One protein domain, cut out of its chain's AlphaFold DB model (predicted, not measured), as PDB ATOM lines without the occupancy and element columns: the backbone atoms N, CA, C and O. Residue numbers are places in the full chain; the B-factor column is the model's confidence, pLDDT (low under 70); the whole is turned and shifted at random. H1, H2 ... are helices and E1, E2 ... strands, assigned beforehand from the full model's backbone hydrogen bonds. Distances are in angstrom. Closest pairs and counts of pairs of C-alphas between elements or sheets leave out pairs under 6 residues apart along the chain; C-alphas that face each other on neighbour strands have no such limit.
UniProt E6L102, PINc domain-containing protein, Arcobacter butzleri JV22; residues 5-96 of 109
ATOM      1  N   TYR A   5     -40.250  40.107 -21.577       96.19
ATOM      2  CA  TYR A   5     -38.906  39.659 -21.239       96.19
ATOM      3  C   TYR A   5     -38.967  38.869 -19.933       96.19
ATOM      4  O   TYR A   5     -39.410  39.400 -18.914       96.19
ATOM      5  N   TYR A   6     -38.541  37.610 -19.970       95.50
ATOM      6  CA  TYR A   6     -38.552  36.704 -18.825       95.50
ATOM      7  C   TYR A   6     -37.126  36.355 -18.428       95.50
ATOM      8  O   TYR A   6     -36.444  35.652 -19.163       95.50
ATOM      9  N   VAL A   7     -36.687  36.825 -17.261       94.31
ATOM     10  CA  VAL A   7     -35.414  36.398 -16.668       94.31
ATOM     11  C   VAL A   7     -35.696  35.169 -15.814       94.31
ATOM     12  O   VAL A   7     -36.469  35.267 -14.861       94.31
ATOM     13  N   LEU A   8     -35.137  34.016 -16.184       92.25
ATOM     14  CA  LEU A   8     -35.416  32.754 -15.497       92.25
ATOM     15  C   LEU A   8     -34.274  32.354 -14.569       92.25
ATOM     16  O   LEU A   8     -33.099  32.472 -14.913       92.25
ATOM     17  N   ASP A   9     -34.665  31.846 -13.405       89.88
ATOM     18  CA  ASP A   9     -33.800  31.156 -12.452       89.88
ATOM     19  C   ASP A   9     -33.748  29.654 -12.791       89.88
ATOM     20  O   ASP A   9     -34.684  29.113 -13.392       89.88
ATOM     21  N   THR A  10     -32.689  28.955 -12.384       89.06
ATOM     22  CA  THR A  10     -32.552  27.506 -12.589       89.06
ATOM     23  C   THR A  10     -33.702  26.726 -11.997       89.06
ATOM     24  O   THR A  10     -34.135  25.759 -12.608       89.06
ATOM     25  N   ASN A  11     -34.228  27.124 -10.840       88.50
ATOM     26  CA  ASN A  11     -35.310  26.384 -10.188       88.50
ATOM     27  C   ASN A  11     -36.545  26.240 -11.091       88.50
ATOM     28  O   ASN A  11     -37.144  25.171 -11.133       88.50
ATOM     29  N   ILE A  12     -36.862  27.267 -11.889       88.81
ATOM     30  CA  ILE A  12     -37.967  27.218 -12.859       88.81
ATOM     31  C   ILE A  12     -37.675  26.215 -13.983       88.81
ATOM     32  O   ILE A  12     -38.574  25.517 -14.443       88.81
ATOM     33  N   LEU A  13     -36.417  26.131 -14.423       89.44
ATOM     34  CA  LEU A  13     -35.979  25.199 -15.469       89.44
ATOM     35  C   LEU A  13     -35.890  23.753 -14.966       89.44
ATOM     36  O   LEU A  13     -36.050  22.817 -15.741       89.44
ATOM     37  N   LEU A  14     -35.619  23.575 -13.675       90.75
ATOM     38  CA  LEU A  14     -35.491  22.275 -13.020       90.75
ATOM     39  C   LEU A  14     -36.831  21.687 -12.581       90.75
ATOM     40  O   LEU A  14     -36.894  20.490 -12.326       90.75
ATOM     41  N   GLU A  15     -37.878  22.507 -12.477       91.81
ATOM     42  CA  GLU A  15     -39.254  22.039 -12.302       91.81
ATOM     43  C   GLU A  15     -39.803  21.468 -13.621       91.81
ATOM     44  O   GLU A  15     -40.352  20.370 -13.646       91.81
ATOM     45  N   ASP A  16     -39.618  22.190 -14.732       92.50
ATOM     46  CA  ASP A  16     -40.014  21.751 -16.075       92.50
ATOM     47  C   ASP A  16     -39.130  22.424 -17.139       92.50
ATOM     48  O   ASP A  16     -39.319  23.597 -17.485       92.50
ATOM     49  N   ALA A  17     -38.206  21.660 -17.728       91.19
ATOM     50  CA  ALA A  17     -37.295  22.141 -18.769       91.19
ATOM     51  C   ALA A  17     -38.030  22.642 -20.026       91.19
ATOM     52  O   ALA A  17     -37.507  23.459 -20.785       91.19
ATOM     53  N   THR A  18     -39.264  22.181 -20.252       90.81
ATOM     54  CA  THR A  18     -40.083  22.560 -21.409       90.81
ATOM     55  C   THR A  18     -40.876  23.848 -21.183       90.81
ATOM     56  O   THR A  18     -41.462  24.390 -22.128       90.81
ATOM     57  N   ASN A  19     -40.881  24.391 -19.960       90.81
ATOM     58  CA  ASN A  19     -41.652  25.584 -19.613       90.81
ATOM     59  C   ASN A  19     -41.210  26.825 -20.410       90.81
ATOM     60  O   ASN A  19     -42.024  27.695 -20.718       90.81
ATOM     61  N   ILE A  20     -39.954  26.853 -20.865       92.12
ATOM     62  CA  ILE A  20     -39.441  27.856 -21.807       92.12
ATOM     63  C   ILE A  20     -40.322  27.981 -23.062       92.12
ATOM     64  O   ILE A  20     -40.580  29.084 -23.527       92.12
ATOM     65  N   TYR A  21     -40.880  26.885 -23.580       92.44
ATOM     66  CA  TYR A  21     -41.724  26.931 -24.773       92.44
ATOM     67  C   TYR A  21     -43.078  27.582 -24.488       92.44
ATOM     68  O   TYR A  21     -43.627  28.281 -25.338       92.44
ATOM     69  N   LYS A  22     -43.619  27.364 -23.283       91.50
ATOM     70  CA  LYS A  22     -44.869  27.990 -22.832       91.50
ATOM     71  C   LYS A  22     -44.658  29.495 -22.636       91.50
ATOM     72  O   LYS A  22     -45.482  30.293 -23.078       91.50
ATOM     73  N   LEU A  23     -43.534  29.876 -22.028       92.38
ATOM     74  CA  LEU A  23     -43.160  31.268 -21.771       92.38
ATOM     75  C   LEU A  23     -42.830  32.042 -23.046       92.38
ATOM     76  O   LEU A  23     -43.211  33.202 -23.160       92.38
ATOM     77  N   SER A  24     -42.184  31.393 -24.013       93.25
ATOM     78  CA  SER A  24     -41.885  31.944 -25.340       93.25
ATOM     79  C   SER A  24     -43.136  32.450 -26.065       93.25
ATOM     80  O   SER A  24     -43.070  33.455 -26.770       93.25
ATOM     81  N   GLN A  25     -44.288  31.800 -25.850       92.81
ATOM     82  CA  GLN A  25     -45.551  32.112 -26.531       92.81
ATOM     83  C   GLN A  25     -45.370  32.196 -28.056       92.81
ATOM     84  O   GLN A  25     -45.665  33.222 -28.669       92.81
ATOM     85  N   ASP A  26     -44.851  31.114 -28.647       90.62
ATOM     86  CA  ASP A  26     -44.557  30.995 -30.084       90.62
ATOM     87  C   ASP A  26     -43.607  32.098 -30.596       90.62
ATOM     88  O   ASP A  26     -43.842  32.728 -31.627       90.62
ATOM     89  N   GLY A  27     -42.545  32.377 -29.831       90.94
ATOM     90  CA  GLY A  27     -41.496  33.338 -30.187       90.94
ATOM     91  C   GLY A  27     -41.840  34.808 -29.928       90.94
ATOM     92  O   GLY A  27     -41.050  35.691 -30.268       90.94
ATOM     93  N   LYS A  28     -42.997  35.103 -29.320       94.31
ATOM     94  CA  LYS A  28     -43.410  36.479 -28.986       94.31
ATOM     95  C   LYS A  28     -42.645  37.067 -27.809       94.31
ATOM     96  O   LYS A  28     -42.435  38.279 -27.766       94.31
ATOM     97  N   ASN A  29     -42.211  36.233 -26.870       95.75
ATOM     98  CA  ASN A  29     -41.492  36.660 -25.675       95.75
ATOM     99  C   ASN A  29     -40.024  36.244 -25.730       95.75
ATOM    100  O   ASN A  29     -39.687  35.184 -26.256       95.75
ATOM    101  N   LEU A  30     -39.161  37.062 -25.129       96.06
ATOM    102  CA  LEU A  30     -37.748  36.748 -24.966       96.06
ATOM    103  C   LEU A  30     -37.498  36.109 -23.605       96.06
ATOM    104  O   LEU A  30     -37.930  36.631 -22.575       96.06
ATOM    105  N   ILE A  31     -36.741  35.021 -23.610       96.00
ATOM    106  CA  ILE A  31     -36.246  34.371 -22.400       96.00
ATOM    107  C   ILE A  31     -34.795  34.784 -22.204       96.00
ATOM    108  O   ILE A  31     -34.019  34.799 -23.155       96.00
ATOM    109  N   ILE A  32     -34.435  35.138 -20.979       95.69
ATOM    110  CA  ILE A  32     -33.109  35.613 -20.607       95.69
ATOM    111  C   ILE A  32     -32.584  34.733 -19.479       95.69
ATOM    112  O   ILE A  32     -33.256  34.555 -18.463       95.69
ATOM    113  N   LEU A  33     -31.371  34.220 -19.650       95.19
ATOM    114  CA  LEU A  33     -30.657  33.416 -18.665       95.19
ATOM    115  C   LEU A  33     -29.330  34.089 -18.334       95.19
ATOM    116  O   LEU A  33     -28.651  34.605 -19.222       95.19
ATOM    117  N   ALA A  34     -28.943  34.064 -17.063       92.56
ATOM    118  CA  ALA A  34     -27.570  34.379 -16.686       92.56
ATOM    119  C   ALA A  34     -26.664  33.171 -16.966       92.56
ATOM    120  O   ALA A  34     -27.112  32.031 -16.893       92.56
ATOM    121  N   GLU A  35     -25.383  33.406 -17.233       91.06
ATOM    122  CA  GLU A  35     -24.386  32.335 -17.392       91.06
ATOM    123  C   GLU A  35     -24.354  31.374 -16.197       91.06
ATOM    124  O   GLU A  35     -24.311  30.163 -16.388       91.06
ATOM    125  N   THR A  36     -24.514  31.895 -14.978       91.12
ATOM    126  CA  THR A  36     -24.557  31.087 -13.748       91.12
ATOM    127  C   THR A  36     -25.671  30.037 -13.761       91.12
ATOM    128  O   THR A  36     -25.537  28.988 -13.140       91.12
ATOM    129  N   VAL A  37     -26.764  30.284 -14.496       92.81
ATOM    130  CA  VAL A  37     -27.850  29.310 -14.671       92.81
ATOM    131  C   VAL A  37     -27.343  28.082 -15.428       92.81
ATOM    132  O   VAL A  37     -27.723  26.961 -15.101       92.81
ATOM    133  N   LEU A  38     -26.460  28.266 -16.413       92.25
ATOM    134  CA  LEU A  38     -25.872  27.156 -17.161       92.25
ATOM    135  C   LEU A  38     -24.951  26.312 -16.282       92.25
ATOM    136  O   LEU A  38     -25.052  25.086 -16.317       92.25
ATOM    137  N   ASP A  39     -24.104  26.956 -15.477       91.44
ATOM    138  CA  ASP A  39     -23.164  26.282 -14.567       91.44
ATOM    139  C   ASP A  39     -23.903  25.405 -13.548       91.44
ATOM    140  O   ASP A  39     -23.531  24.261 -13.260       91.44
ATOM    141  N   GLU A  40     -25.004  25.930 -13.014       92.69
ATOM    142  CA  GLU A  40     -25.862  25.192 -12.103       92.69
ATOM    143  C   GLU A  40     -26.568  24.016 -12.778       92.69
ATOM    144  O   GLU A  40     -26.645  22.935 -12.188       92.69
ATOM    145  N   ILE A  41     -27.086  24.205 -13.998       93.38
ATOM    146  CA  ILE A  41     -27.666  23.111 -14.781       93.38
ATOM    147  C   ILE A  41     -26.609  22.029 -14.990       93.38
ATOM    148  O   ILE A  41     -26.906  20.857 -14.778       93.38
ATOM    149  N   ASP A  42     -25.377  22.397 -15.341       91.19
ATOM    150  CA  ASP A  42     -24.295  21.443 -15.566       91.19
ATOM    151  C   ASP A  42     -23.970  20.614 -14.320       91.19
ATOM    152  O   ASP A  42     -23.983  19.381 -14.364       91.19
ATOM    153  N   THR A  43     -23.835  21.281 -13.174       92.50
ATOM    154  CA  THR A  43     -23.621  20.624 -11.876       92.50
ATOM    155  C   THR A  43     -24.767  19.664 -11.536       92.50
ATOM    156  O   THR A  43     -24.545  18.544 -11.068       92.50
ATOM    157  N   LYS A  44     -26.011  20.072 -11.814       93.19
ATOM    158  CA  LYS A  44     -27.223  19.306 -11.504       93.19
ATOM    159  C   LYS A  44     -27.526  18.189 -12.505       93.19
ATOM    160  O   LYS A  44     -28.439  17.415 -12.249       93.19
ATOM    161  N   LYS A  45     -26.781  18.003 -13.599       90.12
ATOM    162  CA  LYS A  45     -26.979  16.838 -14.499       90.12
ATOM    163  C   LYS A  45     -26.539  15.510 -13.880       90.12
ATOM    164  O   LYS A  45     -27.001  14.451 -14.321       90.12
ATOM    165  N   SER A  46     -25.653  15.563 -12.886       87.44
ATOM    166  CA  SER A  46     -25.061  14.393 -12.234       87.44
ATOM    167  C   SER A  46     -25.998  13.841 -11.161       87.44
ATOM    168  O   SER A  46     -26.056  14.353 -10.049       87.44
ATOM    169  N   GLY A  47     -26.757  12.800 -11.503       89.25
ATOM    170  CA  GLY A  47     -27.667  12.122 -10.579       89.25
ATOM    171  C   GLY A  47     -28.833  11.438 -11.288       89.25
ATOM    172  O   GLY A  47     -28.937  11.466 -12.519       89.25
ATOM    173  N   PHE A  48     -29.709  10.812 -10.508       91.81
ATOM    174  CA  PHE A  48     -30.821   9.997 -11.011       91.81
ATOM    175  C   PHE A  48     -32.200  10.524 -10.607       91.81
ATOM    176  O   PHE A  48     -33.202   9.912 -10.970       91.81
ATOM    177  N   ASP A  49     -32.259  11.661  -9.917       94.62
ATOM    178  CA  ASP A  49     -33.512  12.278  -9.503       94.62
ATOM    179  C   ASP A  49     -34.153  13.059 -10.657       94.62
ATOM    180  O   ASP A  49     -33.524  13.361 -11.680       94.62
ATOM    181  N   GLU A  50     -35.422  13.425 -10.481       92.19
ATOM    182  CA  GLU A  50     -36.196  14.184 -11.467       92.19
ATOM    183  C   GLU A  50     -35.520  15.512 -11.833       92.19
ATOM    184  O   GLU A  50     -35.390  15.832 -13.011       92.19
ATOM    185  N   ILE A  51     -34.959  16.219 -10.847       94.00
ATOM    186  CA  ILE A  51     -34.181  17.450 -11.055       94.00
ATOM    187  C   ILE A  51     -33.008  17.204 -12.014       94.00
ATOM    188  O   ILE A  51     -32.742  18.020 -12.897       94.00
ATOM    189  N   ASN A  52     -32.314  16.066 -11.885       95.31
ATOM    190  CA  ASN A  52     -31.202  15.738 -12.773       95.31
ATOM    191  C   ASN A  52     -31.687  15.418 -14.191       95.31
ATOM    192  O   ASN A  52     -31.006  15.734 -15.168       95.31
ATOM    193  N   PHE A  53     -32.856  14.780 -14.317       95.12
ATOM    194  CA  PHE A  53     -33.488  14.554 -15.612       95.12
ATOM    195  C   PHE A  53     -33.843  15.883 -16.288       95.12
ATOM    196  O   PHE A  53     -33.434  16.089 -17.428       95.12
ATOM    197  N   GLN A  54     -34.485  16.810 -15.573       95.75
ATOM    198  CA  GLN A  54     -34.820  18.139 -16.097       95.75
ATOM    199  C   GLN A  54     -33.565  18.926 -16.498       95.75
ATOM    200  O   GLN A  54     -33.517  19.506 -17.581       95.75
ATOM    201  N   ALA A  55     -32.496  18.868 -15.695       95.25
ATOM    202  CA  ALA A  55     -31.214  19.485 -16.036       95.25
ATOM    203  C   ALA A  55     -30.613  18.933 -17.345       95.25
ATOM    204  O   ALA A  55     -30.091  19.693 -18.167       95.25
ATOM    205  N   ARG A  56     -30.696  17.614 -17.570       95.19
ATOM    206  CA  ARG A  56     -30.229  16.981 -18.816       95.19
ATOM    207  C   ARG A  56     -31.094  17.354 -20.014       95.19
ATOM    208  O   ARG A  56     -30.545  17.661 -21.066       95.19
ATOM    209  N   GLU A  57     -32.412  17.346 -19.859       95.00
ATOM    210  CA  GLU A  57     -33.332  17.735 -20.931       95.00
ATOM    211  C   GLU A  57     -33.131  19.197 -21.329       95.00
ATOM    212  O   GLU A  57     -33.016  19.501 -22.514       95.00
ATOM    213  N   PHE A  58     -32.992  20.104 -20.358       93.88
ATOM    214  CA  PHE A  58     -32.727  21.508 -20.653       93.88
ATOM    215  C   PHE A  58     -31.393  21.707 -21.385       93.88
ATOM    216  O   PHE A  58     -31.318  22.468 -22.347       93.88
ATOM    217  N   ALA A  59     -30.342  20.985 -20.992       93.19
ATOM    218  CA  ALA A  59     -29.071  21.059 -21.701       93.19
ATOM    219  C   ALA A  59     -29.135  20.514 -23.127       93.19
ATOM    220  O   ALA A  59     -28.576  21.143 -24.018       93.19
ATOM    221  N   ARG A  60     -29.877  19.426 -23.369       93.00
ATOM    222  CA  ARG A  60     -30.141  18.937 -24.733       93.00
ATOM    223  C   ARG A  60     -30.835  19.995 -25.582       93.00
ATOM    224  O   ARG A  60     -30.444  20.220 -26.718       93.00
ATOM    225  N   ILE A  61     -31.813  20.702 -25.015       92.38
ATOM    226  CA  ILE A  61     -32.489  21.805 -25.708       92.38
ATOM    227  C   ILE A  61     -31.499  22.911 -26.113       92.38
ATOM    228  O   ILE A  61     -31.616  23.468 -27.206       92.38
ATOM    229  N   LEU A  62     -30.543  23.246 -25.241       91.62
ATOM    230  CA  LEU A  62     -29.506  24.232 -25.551       91.62
ATOM    231  C   LEU A  62     -28.509  23.719 -26.597       91.62
ATOM    232  O   LEU A  62     -28.125  24.479 -27.483       91.62
ATOM    233  N   GLU A  63     -28.110  22.451 -26.523       91.00
ATOM    234  CA  GLU A  63     -27.226  21.810 -27.506       91.00
ATOM    235  C   GLU A  63     -27.866  21.749 -28.901       91.00
ATOM    236  O   GLU A  63     -27.193  22.013 -29.895       91.00
ATOM    237  N   ASP A  64     -29.176  21.505 -28.974       90.44
ATOM    238  CA  ASP A  64     -29.957  21.493 -30.217       90.44
ATOM    239  C   ASP A  64     -30.276  22.906 -30.753       90.44
ATOM    240  O   ASP A  64     -30.957  23.060 -31.776       90.44
ATOM    241  N   SER A  65     -29.829  23.960 -30.067       91.75
ATOM    242  CA  SER A  65     -30.091  25.346 -30.455       91.75
ATOM    243  C   SER A  65     -29.065  25.890 -31.454       91.75
ATOM    244  O   SER A  65     -27.916  25.464 -31.530       91.75
ATOM    245  N   ASN A  66     -29.484  26.891 -32.226       93.38
ATOM    246  CA  ASN A  66     -28.635  27.603 -33.172       93.38
ATOM    247  C   ASN A  66     -28.257  28.980 -32.626       93.38
ATOM    248  O   ASN A  66     -29.130  29.780 -32.284       93.38
ATOM    249  N   ILE A  67     -26.966  29.308 -32.610       93.88
ATOM    250  CA  ILE A  67     -26.508  30.658 -32.257       93.88
ATOM    251  C   ILE A  67     -26.886  31.621 -33.390       93.88
ATOM    252  O   ILE A  67     -26.386  31.505 -34.506       93.88
ATOM    253  N   ILE A  68     -27.752  32.593 -33.097       94.25
ATOM    254  CA  ILE A  68     -28.160  33.634 -34.055       94.25
ATOM    255  C   ILE A  68     -27.180  34.805 -34.026       94.25
ATOM    256  O   ILE A  68     -26.834  35.368 -35.061       94.25
ATOM    257  N   SER A  69     -26.762  35.216 -32.828       93.81
ATOM    258  CA  SER A  69     -25.873  36.362 -32.659       93.81
ATOM    259  C   SER A  69     -25.097  36.284 -31.355       93.81
ATOM    260  O   SER A  69     -25.596  35.783 -30.353       93.81
ATOM    261  N   SER A  70     -23.909  36.874 -31.353       93.69
ATOM    262  CA  SER A  70     -23.098  37.108 -30.161       93.69
ATOM    263  C   SER A  70     -22.743  38.589 -30.133       93.69
ATOM    264  O   SER A  70     -22.180  39.105 -31.097       93.69
ATOM    265  N   THR A  71     -23.141  39.299 -29.082       92.19
ATOM    266  CA  THR A  71     -22.910  40.741 -28.928       92.19
ATOM    267  C   THR A  71     -22.179  41.002 -27.625       92.19
ATOM    268  O   THR A  71     -22.656  40.625 -26.560       92.19
ATOM    269  N   LYS A  72     -21.036  41.680 -27.705       89.94
ATOM    270  CA  LYS A  72     -20.314  42.184 -26.537       89.94
ATOM    271  C   LYS A  72     -20.644  43.661 -26.349       89.94
ATOM    272  O   LYS A  72     -20.524  44.441 -27.293       89.94
ATOM    273  N   LYS A  73     -21.070  44.032 -25.145       85.19
ATOM    274  CA  LYS A  73     -21.334  45.411 -24.740       85.19
ATOM    275  C   LYS A  73     -20.704  45.649 -23.373       85.19
ATOM    276  O   LYS A  73     -21.147  45.085 -22.376       85.19
ATOM    277  N   ASP A  74     -19.680  46.493 -23.348       86.38
ATOM    278  CA  ASP A  74     -18.881  46.786 -22.157       86.38
ATOM    279  C   ASP A  74     -18.338  45.492 -21.517       86.38
ATOM    280  O   ASP A  74     -17.608  44.737 -22.163       86.38
ATOM    281  N   LEU A  75     -18.725  45.219 -20.267       85.62
ATOM    282  CA  LEU A  75     -18.341  44.032 -19.500       85.62
ATOM    283  C   LEU A  75     -19.274  42.834 -19.715       85.62
ATOM    284  O   LEU A  75     -19.065  41.791 -19.101       85.62
ATOM    285  N   TYR A  76     -20.312  42.975 -20.538       88.44
ATOM    286  CA  TYR A  76     -21.322  41.944 -20.739       88.44
ATOM    287  C   TYR A  76     -21.256  41.367 -22.143       88.44
ATOM    288  O   TYR A  76     -21.070  42.077 -23.134       88.44
ATOM    289  N   LYS A  77     -21.480  40.064 -22.232       91.75
ATOM    290  CA  LYS A  77     -21.635  39.345 -23.487       91.75
ATOM    291  C   LYS A  77     -23.022  38.720 -23.513       91.75
ATOM    292  O   LYS A  77     -23.469  38.126 -22.539       91.75
ATOM    293  N   ILE A  78     -23.712  38.897 -24.631       94.38
ATOM    294  CA  ILE A  78     -25.055  38.376 -24.872       94.38
ATOM    295  C   ILE A  78     -24.970  37.414 -26.050       94.38
ATOM    296  O   ILE A  78     -24.615  37.815 -27.160       94.38
ATOM    297  N   ILE A  79     -25.301  36.150 -25.810       94.75
ATOM    298  CA  ILE A  79     -25.407  35.116 -26.838       94.75
ATOM    299  C   ILE A  79     -26.888  34.836 -27.058       94.75
ATOM    300  O   ILE A  79     -27.579  34.394 -26.148       94.75
ATOM    301  N   ARG A  80     -27.371  35.082 -28.274       96.00
ATOM    302  CA  ARG A  80     -28.745  34.783 -28.669       96.00
ATOM    303  C   ARG A  80     -28.811  33.431 -29.351       96.00
ATOM    304  O   ARG A  80     -28.176  33.228 -30.387       96.00
ATOM    305  N   LEU A  81     -29.642  32.557 -28.810       95.44
ATOM    306  CA  LEU A  81     -29.926  31.223 -29.309       95.44
ATOM    307  C   LEU A  81     -31.338  31.171 -29.895       95.44
ATOM    308  O   LEU A  81     -32.279  31.717 -29.315       95.44
ATOM    309  N   LYS A  82     -31.494  30.488 -31.030       94.44
ATOM    310  CA  LYS A  82     -32.783  30.028 -31.548       94.44
ATOM    311  C   LYS A  82     -32.915  28.548 -31.260       94.44
ATOM    312  O   LYS A  82     -32.126  27.756 -31.769       94.44
ATOM    313  N   ILE A  83     -33.933  28.161 -30.512       91.62
ATOM    314  CA  ILE A  83     -34.281  26.753 -30.372       91.62
ATOM    315  C   ILE A  83     -35.136  26.367 -31.579       91.62
ATOM    316  O   ILE A  83     -36.072  27.081 -31.944       91.62
ATOM    317  N   ASN A  84     -34.813  25.234 -32.207       77.44
ATOM    318  CA  ASN A  84     -35.484  24.770 -33.429       77.44
ATOM    319  C   ASN A  84     -36.993  24.543 -33.242       77.44
ATOM    320  O   ASN A  84     -37.754  24.572 -34.206       77.44
ATOM    321  N   ASN A  85     -37.435  24.343 -32.001       71.88
ATOM    322  CA  ASN A  85     -38.826  24.111 -31.653       71.88
ATOM    323  C   ASN A  85     -39.545  25.427 -31.276       71.88
ATOM    324  O   ASN A  85     -39.111  26.152 -30.377       71.88
ATOM    325  N   LYS A  86     -40.676  25.707 -31.941       74.56
ATOM    326  CA  LYS A  86     -41.615  26.817 -31.645       74.56
ATOM    327  C   LYS A  86     -41.018  28.232 -31.663       74.56
ATOM    328  O   LYS A  86     -41.379  29.053 -30.822       74.56
ATOM    329  N   ASP A  87     -40.080  28.501 -32.574       86.81
ATOM    330  CA  ASP A  87     -39.446  29.821 -32.755       86.81
ATOM    331  C   ASP A  87     -38.937  30.464 -31.448       86.81
ATOM    332  O   ASP A  87     -38.887  31.684 -31.302       86.81
ATOM    333  N   THR A  88     -38.544  29.635 -30.479       93.62
ATOM    334  CA  THR A  88     -38.168  30.116 -29.150       93.62
ATOM    335  C   THR A  88     -36.780  30.734 -29.181       93.62
ATOM    336  O   THR A  88     -35.832  30.132 -29.688       93.62
ATOM    337  N   VAL A  89     -36.664  31.940 -28.624       95.44
ATOM    338  CA  VAL A  89     -35.409  32.689 -28.547       95.44
ATOM    339  C   VAL A  89     -34.978  32.818 -27.093       95.44
ATOM    340  O   VAL A  89     -35.766  33.234 -26.239       95.44
ATOM    341  N   ILE A  90     -33.718  32.478 -26.831       95.19
ATOM    342  CA  ILE A  90     -33.089  32.608 -25.518       95.19
ATOM    343  C   ILE A  90     -31.854  33.495 -25.644       95.19
ATOM    344  O   ILE A  90     -30.989  33.229 -26.475       95.19
ATOM    345  N   ASP A  91     -31.755  34.514 -24.798       96.00
ATOM    346  CA  ASP A  91     -30.538  35.294 -24.606       96.00
ATOM    347  C   ASP A  91     -29.811  34.807 -23.352       96.00
ATOM    348  O   ASP A  91     -30.364  34.793 -22.255       96.00
ATOM    349  N   ILE A  92     -28.548  34.432 -23.514       94.75
ATOM    350  CA  ILE A  92     -27.644  34.093 -22.420       94.75
ATOM    351  C   ILE A  92     -26.746  35.295 -22.174       94.75
ATOM    352  O   ILE A  92     -26.060  35.750 -23.091       94.75
ATOM    353  N   ILE A  93     -26.759  35.809 -20.948       93.75
ATOM    354  CA  ILE A  93     -25.980  36.972 -20.532       93.75
ATOM    355  C   ILE A  93     -24.852  36.512 -19.611       93.75
ATOM    356  O   ILE A  93     -25.101  35.992 -18.522       93.75
ATOM    357  N   SER A  94     -23.615  36.754 -20.032       91.00
ATOM    358  CA  SER A  94     -22.401  36.542 -19.245       91.00
ATOM    359  C   SER A  94     -21.694  37.862 -18.953       91.00
ATOM    360  O   SER A  94     -21.880  38.862 -19.656       91.00
ATOM    361  N   LYS A  95     -20.874  37.873 -17.897       85.25
ATOM    362  CA  LYS A  95     -19.967  38.983 -17.586       85.25
ATOM    363  C   LYS A  95     -18.545  38.538 -17.929       85.25
ATOM    364  O   LYS A  95     -18.032  37.629 -17.293       85.25
ATOM    365  N   ASP A  96     -17.914  39.185 -18.909       65.31
ATOM    366  CA  ASP A  96     -16.580  38.806 -19.411       65.31
ATOM    367  C   ASP A  96     -15.466  39.010 -18.357       65.31
ATOM    368  O   ASP A  96     -14.424  38.368 -18.443       65.31
TER     369      ASP A  96
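This is residues 5 to 96 of the 109 residues of the protein "PINc domain-containing protein" of Arcobacter butzleri JV22 (UniProt E6L102). A strongly twisted wall of five strands makes one side of the domain, and four helices gather along its other side. H1, H3 and H4 form a crossed cluster, with H3 and H4 meeting the wall near its strands' ends, while H2 packs on E2 and E5. The printed part has 92 residues in the order E1 H1 H2 E2 H3 H4 E3 E4 E5, a mixed class of helices and strands; the sheet runs E1 E2 E5 E4 E3 and is mixed. The whole is compact, with a radius of gyration of the C-alphas of 12.7 A and spans of 39 by 30 by 20 A.

E1, residues 5 to 7, is an edge strand, parallel to E2, residues 30 to 34, with N 6 and O 30 2.8 A apart. Between them are H1, residues 10 to 15, and H2, residues 19 to 24, in a strand-helix-strand unit, parallel neighbour strands joined through helices, with a right-handed crossover. H1 is not on the sheet. H2 is on it at a height of 7.9 A, and its closest C-alphas to E5, residues 88 to 95, are those of Ser 24 and Thr 88, 5.6 A apart. E2 and E5 are parallel, with N 33 and O 91 2.9 A apart. H3, residues 35 to 44, is on the sheet, over none of its strands. H3 and H4, residues 50 to 63, touch at a steep tilt of 49 degrees, opposite ways; their closest C-alphas are those of Ile 41 and Ala 55, 5.2 A apart. H4 also touches H1, the C-alphas of Leu 14 and Gln 54 being closest at 5.2 A, and only grazes the sheet with residues 59 to 63. E3, residues 65 to 73, E4, residues 76 to 83, and E5 form a meander, each strand the antiparallel neighbour of the one before. N 71 and O 78 are 2.8 A apart across the hairpin of E3 and E4, and N 92 and O 79 are 2.8 A apart across that of E4 and E5. In H1, H2, H3 and H4 every O i to N i+4 pair is within hydrogen-bond range.

E1 begins at C-alpha 5 (-38.906, 39.659, -21.239). H3 is 14.6 A long and H4 19.9 A. E3, 22.6 A, bends by 56 degrees at residue 68; E4 is 22.2 A long, and E5, 23.3 A, ends at C-alpha 95 (-19.967, 38.983, -17.586).

The two C-alphas farthest apart, those of Phe 48 and Asp 74, are 40.3 A apart. The printed part has no cut, and its links between named elements are tight. The mean pLDDT of the printed part is 91.5; residue 96 is under 70.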